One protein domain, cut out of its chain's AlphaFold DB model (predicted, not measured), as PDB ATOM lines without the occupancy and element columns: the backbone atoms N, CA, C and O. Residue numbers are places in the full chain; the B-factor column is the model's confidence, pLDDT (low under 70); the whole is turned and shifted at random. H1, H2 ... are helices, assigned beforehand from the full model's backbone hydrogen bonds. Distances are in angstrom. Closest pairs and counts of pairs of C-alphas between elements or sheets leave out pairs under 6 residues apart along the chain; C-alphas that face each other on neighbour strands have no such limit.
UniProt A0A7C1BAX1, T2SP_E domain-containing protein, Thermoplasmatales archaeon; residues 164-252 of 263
ATOM      1  N   THR A 164     -92.753  38.081 -89.448       96.19
ATOM      2  CA  THR A 164     -93.472  39.189 -90.077       96.19
ATOM      3  C   THR A 164     -94.155  40.061 -89.022       96.19
ATOM      4  O   THR A 164     -94.313  39.688 -87.856       96.19
ATOM      5  N   ALA A 165     -94.548  41.281 -89.409       92.81
ATOM      6  CA  ALA A 165     -95.293  42.163 -88.507       92.81
ATOM      7  C   ALA A 165     -96.649  41.549 -88.120       92.81
ATOM      8  O   ALA A 165     -97.112  41.729 -86.995       92.81
ATOM      9  N   GLU A 166     -97.241  40.790 -89.041       95.00
ATOM     10  CA  GLU A 166     -98.510  40.111 -88.833       95.00
ATOM     11  C   GLU A 166     -98.381  38.958 -87.836       95.00
ATOM     12  O   GLU A 166     -99.123  38.925 -86.859       95.00
ATOM     13  N   GLU A 167     -97.381  38.086 -87.984       95.69
ATOM     14  CA  GLU A 167     -97.142  36.988 -87.032       95.69
ATOM     15  C   GLU A 167     -96.862  37.505 -85.615       95.69
ATOM     16  O   GLU A 167     -97.349  36.943 -84.635       95.69
ATOM     17  N   MET A 168     -96.110  38.606 -85.484       94.69
ATOM     18  CA  MET A 168     -95.872  39.243 -84.184       94.69
ATOM     19  C   MET A 168     -97.177  39.768 -83.573       94.69
ATOM     20  O   MET A 168     -97.438  39.595 -82.380       94.69
ATOM     21  N   ARG A 169     -98.028  40.397 -84.391       93.81
ATOM     22  CA  ARG A 169     -99.334  40.909 -83.965       93.81
ATOM     23  C   ARG A 169    -100.270  39.776 -83.542       93.81
ATOM     24  O   ARG A 169    -100.956  39.904 -82.528       93.81
ATOM     25  N   GLU A 170    -100.295  38.680 -84.292       95.31
ATOM     26  CA  GLU A 170    -101.065  37.481 -83.964       95.31
ATOM     27  C   GLU A 170    -100.577  36.837 -82.666       95.31
ATOM     28  O   GLU A 170    -101.393  36.519 -81.802       95.31
ATOM     29  N   GLU A 171     -99.263  36.715 -82.469       95.12
ATOM     30  CA  GLU A 171     -98.683  36.194 -81.230       95.12
ATOM     31  C   GLU A 171     -99.095  37.029 -80.008       95.12
ATOM     32  O   GLU A 171     -99.513  36.483 -78.983       95.12
ATOM     33  N   LEU A 172     -99.055  38.359 -80.118       94.94
ATOM     34  CA  LEU A 172     -99.540  39.248 -79.060       94.94
ATOM     35  C   LEU A 172    -101.047  39.100 -78.832       94.94
ATOM     36  O   LEU A 172    -101.488  39.054 -77.683       94.94
ATOM     37  N   ALA A 173    -101.838  38.986 -79.902       95.06
ATOM     38  CA  ALA A 173    -103.281  38.790 -79.804       95.06
ATOM     39  C   ALA A 173    -103.626  37.480 -79.076       95.06
ATOM     40  O   ALA A 173    -104.463  37.498 -78.171       95.06
ATOM     41  N   ARG A 174    -102.924  36.381 -79.390       96.00
ATOM     42  CA  ARG A 174    -103.057  35.092 -78.693       96.00
ATOM     43  C   ARG A 174    -102.762  35.223 -77.202       96.00
ATOM     44  O   ARG A 174    -103.564  34.802 -76.371       96.00
ATOM     45  N   ARG A 175    -101.651  35.872 -76.836       97.00
ATOM     46  CA  ARG A 175    -101.293  36.094 -75.421       97.00
ATOM     47  C   ARG A 175    -102.339  36.928 -74.682       97.00
ATOM     48  O   ARG A 175    -102.691  36.605 -73.549       97.00
ATOM     49  N   VAL A 176    -102.871  37.972 -75.317       96.06
ATOM     50  CA  VAL A 176    -103.958  38.789 -74.750       96.06
ATOM     51  C   VAL A 176    -105.228  37.959 -74.553       96.06
ATOM     52  O   VAL A 176    -105.889  38.094 -73.523       96.06
ATOM     53  N   GLU A 177    -105.577  37.103 -75.510       95.00
ATOM     54  CA  GLU A 177    -106.734  36.214 -75.409       95.00
ATOM     55  C   GLU A 177    -106.608  35.245 -74.230       95.00
ATOM     56  O   GLU A 177    -107.553  35.133 -73.448       95.00
ATOM     57  N   ILE A 178    -105.434  34.634 -74.041       95.44
ATOM     58  CA  ILE A 178    -105.151  33.727 -72.919       95.44
ATOM     59  C   ILE A 178    -105.296  34.457 -71.577       95.44
ATOM     60  O   ILE A 178    -105.981  33.969 -70.679       95.44
ATOM     61  N   LEU A 179    -104.732  35.665 -71.443       95.50
ATOM     62  CA  LEU A 179    -104.879  36.484 -70.230       95.50
ATOM     63  C   LEU A 179    -106.348  36.839 -69.945       95.50
ATOM     64  O   LEU A 179    -106.812  36.733 -68.808       95.50
ATOM     65  N   LYS A 180    -107.106  37.225 -70.979       95.06
ATOM     66  CA  LYS A 180    -108.544  37.516 -70.856       95.06
ATOM     67  C   LYS A 180    -109.352  36.266 -70.512       95.06
ATOM     68  O   LYS A 180    -110.325  36.362 -69.771       95.06
ATOM     69  N   TRP A 181    -108.987  35.109 -71.053       94.81
ATOM     70  CA  TRP A 181    -109.619  33.835 -70.722       94.81
ATOM     71  C   TRP A 181    -109.380  33.467 -69.253       94.81
ATOM     72  O   TRP A 181    -110.354  33.220 -68.542       94.81
ATOM     73  N   MET A 182    -108.138  33.571 -68.760       94.69
ATOM     74  CA  MET A 182    -107.817  33.363 -67.339       94.69
ATOM     75  C   MET A 182    -108.627  34.300 -66.436       94.69
ATOM     76  O   MET A 182    -109.184  33.867 -65.428       94.69
ATOM     77  N   GLN A 183    -108.775  35.570 -66.830       94.88
ATOM     78  CA  GLN A 183    -109.625  36.525 -66.120       94.88
ATOM     79  C   GLN A 183    -111.098  36.077 -66.080       94.88
ATOM     80  O   GLN A 183    -111.710  36.119 -65.013       94.88
ATOM     81  N   ARG A 184    -111.678  35.651 -67.215       94.38
ATOM     82  CA  ARG A 184    -113.081  35.194 -67.295       94.38
ATOM     83  C   ARG A 184    -113.335  33.947 -66.451       94.38
ATOM     84  O   ARG A 184    -114.368  33.870 -65.796       94.38
ATOM     85  N   LYS A 185    -112.387  33.007 -66.434       92.88
ATOM     86  CA  LYS A 185    -112.438  31.796 -65.599       92.88
ATOM     87  C   LYS A 185    -112.063  32.057 -64.134       92.88
ATOM     88  O   LYS A 185    -112.038  31.131 -63.335       92.88
ATOM     89  N   ASN A 186    -111.802  33.316 -63.764       94.31
ATOM     90  CA  ASN A 186    -111.441  33.727 -62.410       94.31
ATOM     91  C   ASN A 186    -110.184  33.016 -61.863       94.31
ATOM     92  O   ASN A 186    -110.057  32.804 -60.655       94.31
ATOM     93  N   LEU A 187    -109.236  32.687 -62.744       93.25
ATOM     94  CA  LEU A 187    -107.968  32.072 -62.373       93.25
ATOM     95  C   LEU A 187    -107.047  33.130 -61.753       93.25
ATOM     96  O   LEU A 187    -106.528  34.004 -62.449       93.25
ATOM     97  N   ARG A 188    -106.882  33.082 -60.428       92.44
ATOM     98  CA  ARG A 188    -106.115  34.087 -59.668       92.44
ATOM     99  C   ARG A 188    -104.881  33.536 -58.970       92.44
ATOM    100  O   ARG A 188    -104.019  34.328 -58.596       92.44
ATOM    101  N   GLU A 189    -104.804  32.224 -58.766       95.00
ATOM    102  CA  GLU A 189    -103.699  31.636 -58.020       95.00
ATOM    103  C   GLU A 189    -102.444  31.526 -58.887       95.00
ATOM    104  O   GLU A 189    -102.482  31.056 -60.026       95.00
ATOM    105  N   PHE A 190    -101.310  31.981 -58.348       94.00
ATOM    106  CA  PHE A 190    -100.095  32.166 -59.149       94.00
ATOM    107  C   PHE A 190     -99.564  30.852 -59.735       94.00
ATOM    108  O   PHE A 190     -98.994  30.856 -60.825       94.00
ATOM    109  N   LYS A 191     -99.750  29.731 -59.025       91.50
ATOM    110  CA  LYS A 191     -99.319  28.404 -59.484       91.50
ATOM    111  C   LYS A 191    -100.071  27.979 -60.734       91.50
ATOM    112  O   LYS A 191     -99.457  27.453 -61.656       91.50
ATOM    113  N   ASP A 192    -101.369  28.240 -60.775       92.06
ATOM    114  CA  ASP A 192    -102.209  27.847 -61.899       92.06
ATOM    115  C   ASP A 192    -101.951  28.746 -63.102       92.06
ATOM    116  O   ASP A 192    -101.767  28.250 -64.209       92.06
ATOM    117  N   VAL A 193    -101.798  30.055 -62.880       94.12
ATOM    118  CA  VAL A 193    -101.365  30.983 -63.934       94.12
ATOM    119  C   VAL A 193    -100.014  30.556 -64.517       94.12
ATOM    120  O   VAL A 193     -99.861  30.504 -65.735       94.12
ATOM    121  N   ALA A 194     -99.040  30.205 -63.670       92.50
ATOM    122  CA  ALA A 194     -97.731  29.738 -64.123       92.50
ATOM    123  C   ALA A 194     -97.830  28.443 -64.941       92.50
ATOM    124  O   ALA A 194     -97.192  28.340 -65.984       92.50
ATOM    125  N   ARG A 195     -98.672  27.487 -64.519       90.62
ATOM    126  CA  ARG A 195     -98.929  26.255 -65.281       90.62
ATOM    127  C   ARG A 195     -99.484  26.564 -66.670       90.62
ATOM    128  O   ARG A 195     -98.953  26.035 -67.636       90.62
ATOM    129  N   ILE A 196    -100.471  27.455 -66.791       93.69
ATOM    130  CA  ILE A 196    -101.028  27.853 -68.095       93.69
ATOM    131  C   ILE A 196     -99.967  28.515 -68.986       93.69
ATOM    132  O   ILE A 196     -99.894  28.225 -70.180       93.69
ATOM    133  N   VAL A 197     -99.120  29.380 -68.420       93.75
ATOM    134  CA  VAL A 197     -98.017  30.016 -69.161       93.75
ATOM    135  C   VAL A 197     -96.991  28.982 -69.635       93.75
ATOM    136  O   VAL A 197     -96.559  29.049 -70.786       93.75
ATOM    137  N   ASP A 198     -96.630  28.013 -68.791       91.44
ATOM    138  CA  ASP A 198     -95.751  26.902 -69.171       91.44
ATOM    139  C   ASP A 198     -96.374  26.066 -70.298       91.44
ATOM    140  O   ASP A 198     -95.717  25.811 -71.305       91.44
ATOM    141  N   THR A 199     -97.662  25.720 -70.188       91.75
ATOM    142  CA  THR A 199     -98.389  24.972 -71.226       91.75
ATOM    143  C   THR A 199     -98.417  25.729 -72.548       91.75
ATOM    144  O   THR A 199     -98.194  25.126 -73.596       91.75
ATOM    145  N   TYR A 200     -98.630  27.048 -72.520       94.88
ATOM    146  CA  TYR A 200     -98.543  27.870 -73.726       94.88
ATOM    147  C   TYR A 200     -97.137  27.844 -74.329       94.88
ATOM    148  O   TYR A 200     -96.995  27.774 -75.544       94.88
ATOM    149  N   ARG A 201     -96.093  27.890 -73.494       91.62
ATOM    150  CA  ARG A 201     -94.698  27.858 -73.950       91.62
ATOM    151  C   ARG A 201     -94.330  26.524 -74.604       91.62
ATOM    152  O   ARG A 201     -93.555  26.516 -75.554       91.62
ATOM    153  N   GLU A 202     -94.848  25.417 -74.079       90.31
ATOM    154  CA  GLU A 202     -94.562  24.060 -74.555       90.31
ATOM    155  C   GLU A 202     -95.402  23.677 -75.778       90.31
ATOM    156  O   GLU A 202     -94.876  23.119 -76.740       90.31
ATOM    157  N   ASN A 203     -96.705  23.973 -75.756       92.25
ATOM    158  CA  ASN A 203     -97.627  23.640 -76.837       92.25
ATOM    159  C   ASN A 203     -98.745  24.696 -76.979       92.25
ATOM    160  O   ASN A 203     -99.861  24.501 -76.476       92.25
ATOM    161  N   PRO A 204     -98.474  25.798 -77.707       93.75
ATOM    162  CA  PRO A 204     -99.446  26.864 -77.929       93.75
ATOM    163  C   PRO A 204    -100.744  26.363 -78.570       93.75
ATOM    164  O   PRO A 204    -101.836  26.748 -78.157       93.75
ATOM    165  N   GLU A 205    -100.643  25.491 -79.577       92.75
ATOM    166  CA  GLU A 205    -101.793  25.040 -80.365       92.75
ATOM    167  C   GLU A 205    -102.794  24.233 -79.539       92.75
ATOM    168  O   GLU A 205    -104.006  24.431 -79.672       92.75
ATOM    169  N   LYS A 206    -102.294  23.341 -78.674       91.31
ATOM    170  CA  LYS A 206    -103.136  22.540 -77.780       91.31
ATOM    171  C   LYS A 206    -103.918  23.443 -76.831       91.31
ATOM    172  O   LYS A 206    -105.141  23.334 -76.779       91.31
ATOM    173  N   LEU A 207    -103.235  24.364 -76.148       92.88
ATOM    174  CA  LEU A 207    -103.881  25.260 -75.190       92.88
ATOM    175  C   LEU A 207    -104.945  26.131 -75.868       92.88
ATOM    176  O   LEU A 207    -106.046  26.286 -75.352       92.88
ATOM    177  N   LEU A 208    -104.649  26.679 -77.049       92.69
ATOM    178  CA  LEU A 208    -105.610  27.507 -77.782       92.69
ATOM    179  C   LEU A 208    -106.850  26.719 -78.210       92.69
ATOM    180  O   LEU A 208    -107.941  27.282 -78.255       92.69
ATOM    181  N   ARG A 209    -106.703  25.429 -78.528       92.62
ATOM    182  CA  ARG A 209    -107.839  24.551 -78.823       92.62
ATOM    183  C   ARG A 209    -108.699  24.327 -77.583       92.62
ATOM    184  O   ARG A 209    -109.904  24.528 -77.661       92.62
ATOM    185  N   GLU A 210    -108.083  24.004 -76.451       90.69
ATOM    186  CA  GLU A 210    -108.784  23.796 -75.177       90.69
ATOM    187  C   GLU A 210    -109.510  25.074 -74.714       90.69
ATOM    188  O   GLU A 210    -110.650  25.015 -74.257       90.69
ATOM    189  N   ILE A 211    -108.905  26.249 -74.927       91.62
ATOM    190  CA  ILE A 211    -109.543  27.548 -74.674       91.62
ATOM    191  C   ILE A 211    -110.755  27.770 -75.593       91.62
ATOM    192  O   ILE A 211    -111.779  28.276 -75.135       91.62
ATOM    193  N   LYS A 212    -110.661  27.404 -76.879       90.94
ATOM    194  CA  LYS A 212    -111.763  27.536 -77.852       90.94
ATOM    195  C   LYS A 212    -112.915  26.571 -77.583       90.94
ATOM    196  O   LYS A 212    -114.065  26.932 -77.806       90.94
ATOM    197  N   GLU A 213    -112.607  25.368 -77.114       91.88
ATOM    198  CA  GLU A 213    -113.579  24.346 -76.708       91.88
ATOM    199  C   GLU A 213    -114.190  24.630 -75.320       91.88
ATOM    200  O   GLU A 213    -115.040  23.879 -74.856       91.88
ATOM    201  N   ASP A 214    -113.780  25.732 -74.679       87.50
ATOM    202  CA  ASP A 214    -114.195  26.180 -73.347       87.50
ATOM    203  C   ASP A 214    -114.035  25.120 -72.244       87.50
ATOM    204  O   ASP A 214    -114.799  25.085 -71.275       87.50
ATOM    205  N   VAL A 215    -112.999  24.284 -72.372       86.12
ATOM    206  CA  VAL A 215    -112.648  23.243 -71.397       86.12
ATOM    207  C   VAL A 215    -112.480  23.863 -70.001       86.12
ATOM    208  O   VAL A 215    -112.032  25.010 -69.853       86.12
ATOM    209  N   SER A 216    -112.880  23.122 -68.962       87.19
ATOM    210  CA  SER A 216    -112.740  23.573 -67.575       87.19
ATOM    211  C   SER A 216    -111.263  23.765 -67.211       87.19
ATOM    212  O   SER A 216    -110.377  23.082 -67.728       87.19
ATOM    213  N   VAL A 217    -110.973  24.734 -66.339       85.31
ATOM    214  CA  VAL A 217    -109.580  25.012 -65.953       85.31
ATOM    215  C   VAL A 217    -109.012  23.827 -65.179       85.31
ATOM    216  O   VAL A 217    -107.852  23.473 -65.359       85.31
ATOM    217  N   GLU A 218    -109.850  23.189 -64.369       84.88
ATOM    218  CA  GLU A 218    -109.543  22.003 -63.586       84.88
ATOM    219  C   GLU A 218    -109.056  20.859 -64.484       84.88
ATOM    220  O   GLU A 218    -107.968  20.338 -64.256       84.88
ATOM    221  N   GLU A 219    -109.777  20.550 -65.568       84.94
ATOM    222  CA  GLU A 219    -109.371  19.509 -66.524       84.94
ATOM    223  C   GLU A 219    -108.039  19.824 -67.216       84.94
ATOM    224  O   GLU A 219    -107.220  18.930 -67.431       84.94
ATOM    225  N   ILE A 220    -107.801  21.089 -67.579       84.25
ATOM    226  CA  ILE A 220    -106.536  21.498 -68.208       84.25
ATOM    227  C   ILE A 220    -105.384  21.314 -67.213       84.25
ATOM    228  O   ILE A 220    -104.344  20.756 -67.564       84.25
ATOM    229  N   LEU A 221    -105.569  21.749 -65.964       84.81
ATOM    230  CA  LEU A 221    -104.551  21.645 -64.921       84.81
ATOM    231  C   LEU A 221    -104.256  20.187 -64.542       84.81
ATOM    232  O   LEU A 221    -103.082  19.843 -64.407       84.81
ATOM    233  N   GLU A 222    -105.276  19.332 -64.436       85.56
ATOM    234  CA  GLU A 222    -105.114  17.893 -64.183       85.56
ATOM    235  C   GLU A 222    -104.272  17.230 -65.279       85.56
ATOM    236  O   GLU A 222    -103.279  16.563 -64.985       85.56
ATOM    237  N   ARG A 223    -104.571  17.504 -66.556       81.38
ATOM    238  CA  ARG A 223    -103.796  16.975 -67.694       81.38
ATOM    239  C   ARG A 223    -102.342  17.447 -67.689       81.38
ATOM    240  O   ARG A 223    -101.441  16.702 -68.087       81.38
ATOM    241  N   VAL A 224    -102.088  18.692 -67.282       78.06
ATOM    242  CA  VAL A 224    -100.723  19.230 -67.148       78.06
ATOM    243  C   VAL A 224     -99.969  18.505 -66.033       78.06
ATOM    244  O   VAL A 224     -98.783  18.207 -66.182       78.06
ATOM    245  N   GLU A 225    -100.649  18.196 -64.931       76.12
ATOM    246  CA  GLU A 225    -100.074  17.471 -63.800       76.12
ATOM    247  C   GLU A 225     -99.737  16.020 -64.178       76.12
ATOM    248  O   GLU A 225     -98.611  15.580 -63.941       76.12
ATOM    249  N   GLU A 226    -100.637  15.320 -64.875       75.12
ATOM    250  CA  GLU A 226    -100.388  13.980 -65.431       75.12
ATOM    251  C   GLU A 226     -99.179  13.963 -66.377       75.12
ATOM    252  O   GLU A 226     -98.282  13.128 -66.238       75.12
ATOM    253  N   THR A 227     -99.105  14.936 -67.293       73.88
ATOM    254  CA  THR A 227     -98.005  15.036 -68.266       73.88
ATOM    255  C   THR A 227     -96.658  15.246 -67.564       73.88
ATOM    256  O   THR A 227     -95.684  14.555 -67.868       73.88
ATOM    257  N   LYS A 228     -96.596  16.141 -66.566       70.19
ATOM    258  CA  LYS A 228     -95.369  16.384 -65.784       70.19
ATOM    259  C   LYS A 228     -94.928  15.146 -64.999       70.19
ATOM    260  O   LYS A 228     -93.731  14.859 -64.934       70.19
ATOM    261  N   VAL A 229     -95.870  14.389 -64.430       70.50
ATOM    262  CA  VAL A 229     -95.568  13.134 -63.722       70.50
ATOM    263  C   VAL A 229     -94.985  12.094 -64.682       70.50
ATOM    264  O   VAL A 229     -93.976  11.459 -64.361       70.50
ATOM    265  N   GLU A 230     -95.555  11.940 -65.879       66.81
ATOM    266  CA  GLU A 230     -95.008  11.033 -66.892       66.81
ATOM    267  C   GLU A 230     -93.591  11.416 -67.333       66.81
ATOM    268  O   GLU A 230     -92.727  10.545 -67.482       66.81
ATOM    269  N   GLU A 231     -93.334  12.706 -67.545       69.94
ATOM    270  CA  GLU A 231     -92.015  13.213 -67.928       69.94
ATOM    271  C   GLU A 231     -90.975  13.013 -66.824       69.94
ATOM    272  O   GLU A 231     -89.859  12.570 -67.109       69.94
ATOM    273  N   GLU A 232     -91.334  13.238 -65.557       66.81
ATOM    274  CA  GLU A 232     -90.449  12.939 -64.427       66.81
ATOM    275  C   GLU A 232     -90.103  11.448 -64.343       66.81
ATOM    276  O   GLU A 232     -88.948  11.085 -64.085       66.81
ATOM    277  N   ILE A 233     -91.084  10.568 -64.564       67.38
ATOM    278  CA  ILE A 233     -90.870   9.117 -64.569       67.38
ATOM    279  C   ILE A 233     -89.939   8.731 -65.723       67.38
ATOM    280  O   ILE A 233     -88.958   8.012 -65.500       67.38
ATOM    281  N   LYS A 234     -90.187   9.242 -66.938       65.38
ATOM    282  CA  LYS A 234     -89.341   9.006 -68.121       65.38
ATOM    283  C   LYS A 234     -87.916   9.526 -67.906       65.38
ATOM    284  O   LYS A 234     -86.963   8.794 -68.182       65.38
ATOM    285  N   GLY A 235     -87.756  10.725 -67.348       64.75
ATOM    286  CA  GLY A 235     -86.459  11.335 -67.040       64.75
ATOM    287  C   GLY A 235     -85.652  10.541 -66.008       64.75
ATOM    288  O   GLY A 235     -84.467  10.268 -66.220       64.75
ATOM    289  N   LYS A 236     -86.295  10.071 -64.928       65.00
ATOM    290  CA  LYS A 236     -85.666   9.172 -63.941       65.00
ATOM    291  C   LYS A 236     -85.233   7.850 -64.581       65.00
ATOM    292  O   LYS A 236     -84.122   7.384 -64.327       65.00
ATOM    293  N   HIS A 237     -86.065   7.266 -65.444       63.56
ATOM    294  CA  HIS A 237     -85.748   6.017 -66.142       63.56
ATOM    295  C   HIS A 237     -84.563   6.166 -67.111       63.56
ATOM    296  O   HIS A 237     -83.706   5.281 -67.190       63.56
ATOM    297  N   LEU A 238     -84.480   7.301 -67.814       64.81
ATOM    298  CA  LEU A 238     -83.354   7.637 -68.685       64.81
ATOM    299  C   LEU A 238     -82.053   7.782 -67.883       64.81
ATOM    300  O   LEU A 238     -81.046   7.175 -68.246       64.81
ATOM    301  N   GLY A 239     -82.089   8.495 -66.751       63.78
ATOM    302  CA  GLY A 239     -80.928   8.681 -65.874       63.78
ATOM    303  C   GLY A 239     -80.402   7.376 -65.264       63.78
ATOM    304  O   GLY A 239     -79.191   7.185 -65.144       63.78
ATOM    305  N   VAL A 240     -81.292   6.432 -64.935       66.81
ATOM    306  CA  VAL A 240     -80.902   5.082 -64.484       66.81
ATOM    307  C   VAL A 240     -80.241   4.294 -65.617       66.81
ATOM    308  O   VAL A 240     -79.188   3.694 -65.400       66.81
ATOM    309  N   LYS A 241     -80.794   4.329 -66.838       67.38
ATOM    310  CA  LYS A 241     -80.176   3.680 -68.010       67.38
ATOM    311  C   LYS A 241     -78.795   4.255 -68.331       67.38
ATOM    312  O   LYS A 241     -77.888   3.488 -68.642       67.38
ATOM    313  N   GLN A 242     -78.620   5.569 -68.212       64.56
ATOM    314  CA  GLN A 242     -77.340   6.242 -68.437       64.56
ATOM    315  C   GLN A 242     -76.293   5.825 -67.394       64.56
ATOM    316  O   GLN A 242     -75.205   5.394 -67.770       64.56
ATOM    317  N   LYS A 243     -76.651   5.812 -66.101       63.72
ATOM    318  CA  LYS A 243     -75.770   5.309 -65.032       63.72
ATOM    319  C   LYS A 243     -75.421   3.829 -65.195       63.72
ATOM    320  O   LYS A 243     -74.276   3.440 -64.980       63.72
ATOM    321  N   LEU A 244     -76.375   2.987 -65.594       69.44
ATOM    322  CA  LEU A 244     -76.116   1.568 -65.869       69.44
ATOM    323  C   LEU A 244     -75.195   1.378 -67.080       69.44
ATOM    324  O   LEU A 244     -74.341   0.491 -67.064       69.44
ATOM    325  N   HIS A 245     -75.330   2.218 -68.108       74.69
ATOM    326  CA  HIS A 245     -74.422   2.225 -69.249       74.69
ATOM    327  C   HIS A 245     -73.005   2.642 -68.833       74.69
ATOM    328  O   HIS A 245     -72.054   1.939 -69.165       74.69
ATOM    329  N   GLU A 246     -72.851   3.703 -68.038       71.44
ATOM    330  CA  GLU A 246     -71.556   4.137 -67.495       71.44
ATOM    331  C   GLU A 246     -70.894   3.056 -66.631       71.44
ATOM    332  O   GLU A 246     -69.708   2.774 -66.801       71.44
ATOM    333  N   ILE A 247     -71.662   2.390 -65.761       70.31
ATOM    334  CA  ILE A 247     -71.176   1.267 -64.947       70.31
ATOM    335  C   ILE A 247     -70.776   0.083 -65.837       70.31
ATOM    336  O   ILE A 247     -69.723  -0.510 -65.627       70.31
ATOM    337  N   SER A 248     -71.570  -0.254 -66.857       70.88
ATOM    338  CA  SER A 248     -71.252  -1.331 -67.805       70.88
ATOM    339  C   SER A 248     -69.971  -1.037 -68.596       70.88
ATOM    340  O   SER A 248     -69.086  -1.889 -68.698       70.88
ATOM    341  N   VAL A 249     -69.814   0.199 -69.081       70.75
ATOM    342  CA  VAL A 249     -68.595   0.672 -69.750       70.75
ATOM    343  C   VAL A 249     -67.407   0.630 -68.788       70.75
ATOM    344  O   VAL A 249     -66.338   0.146 -69.167       70.75
ATOM    345  N   PHE A 250     -67.577   1.061 -67.538       73.50
ATOM    346  CA  PHE A 250     -66.540   0.994 -66.511       73.50
ATOM    347  C   PHE A 250     -66.110  -0.454 -66.229       73.50
ATOM    348  O   PHE A 250     -64.926  -0.771 -66.321       73.50
ATOM    349  N   LEU A 251     -67.057  -1.367 -65.996       68.75
ATOM    350  CA  LEU A 251     -66.789  -2.788 -65.747       68.75
ATOM    351  C   LEU A 251     -66.170  -3.498 -66.962       68.75
ATOM    352  O   LEU A 251     -65.356  -4.407 -66.793       68.75
ATOM    353  N   SER A 252     -66.485  -3.067 -68.189       71.75
ATOM    354  CA  SER A 252     -65.897  -3.632 -69.412       71.75
ATOM    355  C   SER A 252     -64.376  -3.428 -69.491       71.75
ATOM    356  O   SER A 252     -63.671  -4.285 -70.029       71.75
TER     357      SER A 252
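AT A GLANCE: This is residues 164 to 252 of the 263 residues of the protein "T2SP_E domain-containing protein" of Thermoplasmatales archaeon (UniProt A0A7C1BAX1). A small, compact helical head, made of H2, H3, residues 171 to 184 of H1 and residues 217 to 225 of H4, bears one long arm, residues 226 to 252 of H4; residues 164 to 170 also stick out. It has 89 printed residues with four named helices, H1 to H4, and no named strand: all helix. The whole is extended, radius of gyration of the C-alphas 18.8 A, spans 60 by 35 by 22 A.

IN THESE COORDINATES: Find C-alpha 165 at (-95.293, 42.163, -88.507); there H1, residues 165 to 184, begins its 28.5 A. Next come H2, residues 190 to 202, 18.3 A, and H3, residues 204 to 212, 12.3 A. H4, residues 217 to 252, runs 52.4 A to C-alpha 252 at (-65.897, -3.632, -69.412).

HOW THE PARTS SIT: H1, with residues 178 to 181 alone, only just touches H3, with 3 pairs of C-alphas within 8 A; the closest, Trp 181 and Ile 211, are 7.4 A apart. H4, with residues 221 to 224 alone, touches H2 at a steep tilt of 64 degrees; their closest C-alphas, Arg 195 and Leu 221, are 7.3 A apart. H1 and H4 are apart. In H1, H2, H3 and H4 every O i to N i+4 pair is within hydrogen-bond range.

THE WHOLE: The C-alphas farthest apart, Arg 184 and Ser 252, span 61.1 A. The printed part has no cut, and its three links are tight. Look for pLDDT under 70 at residues 230 to 244 and 251.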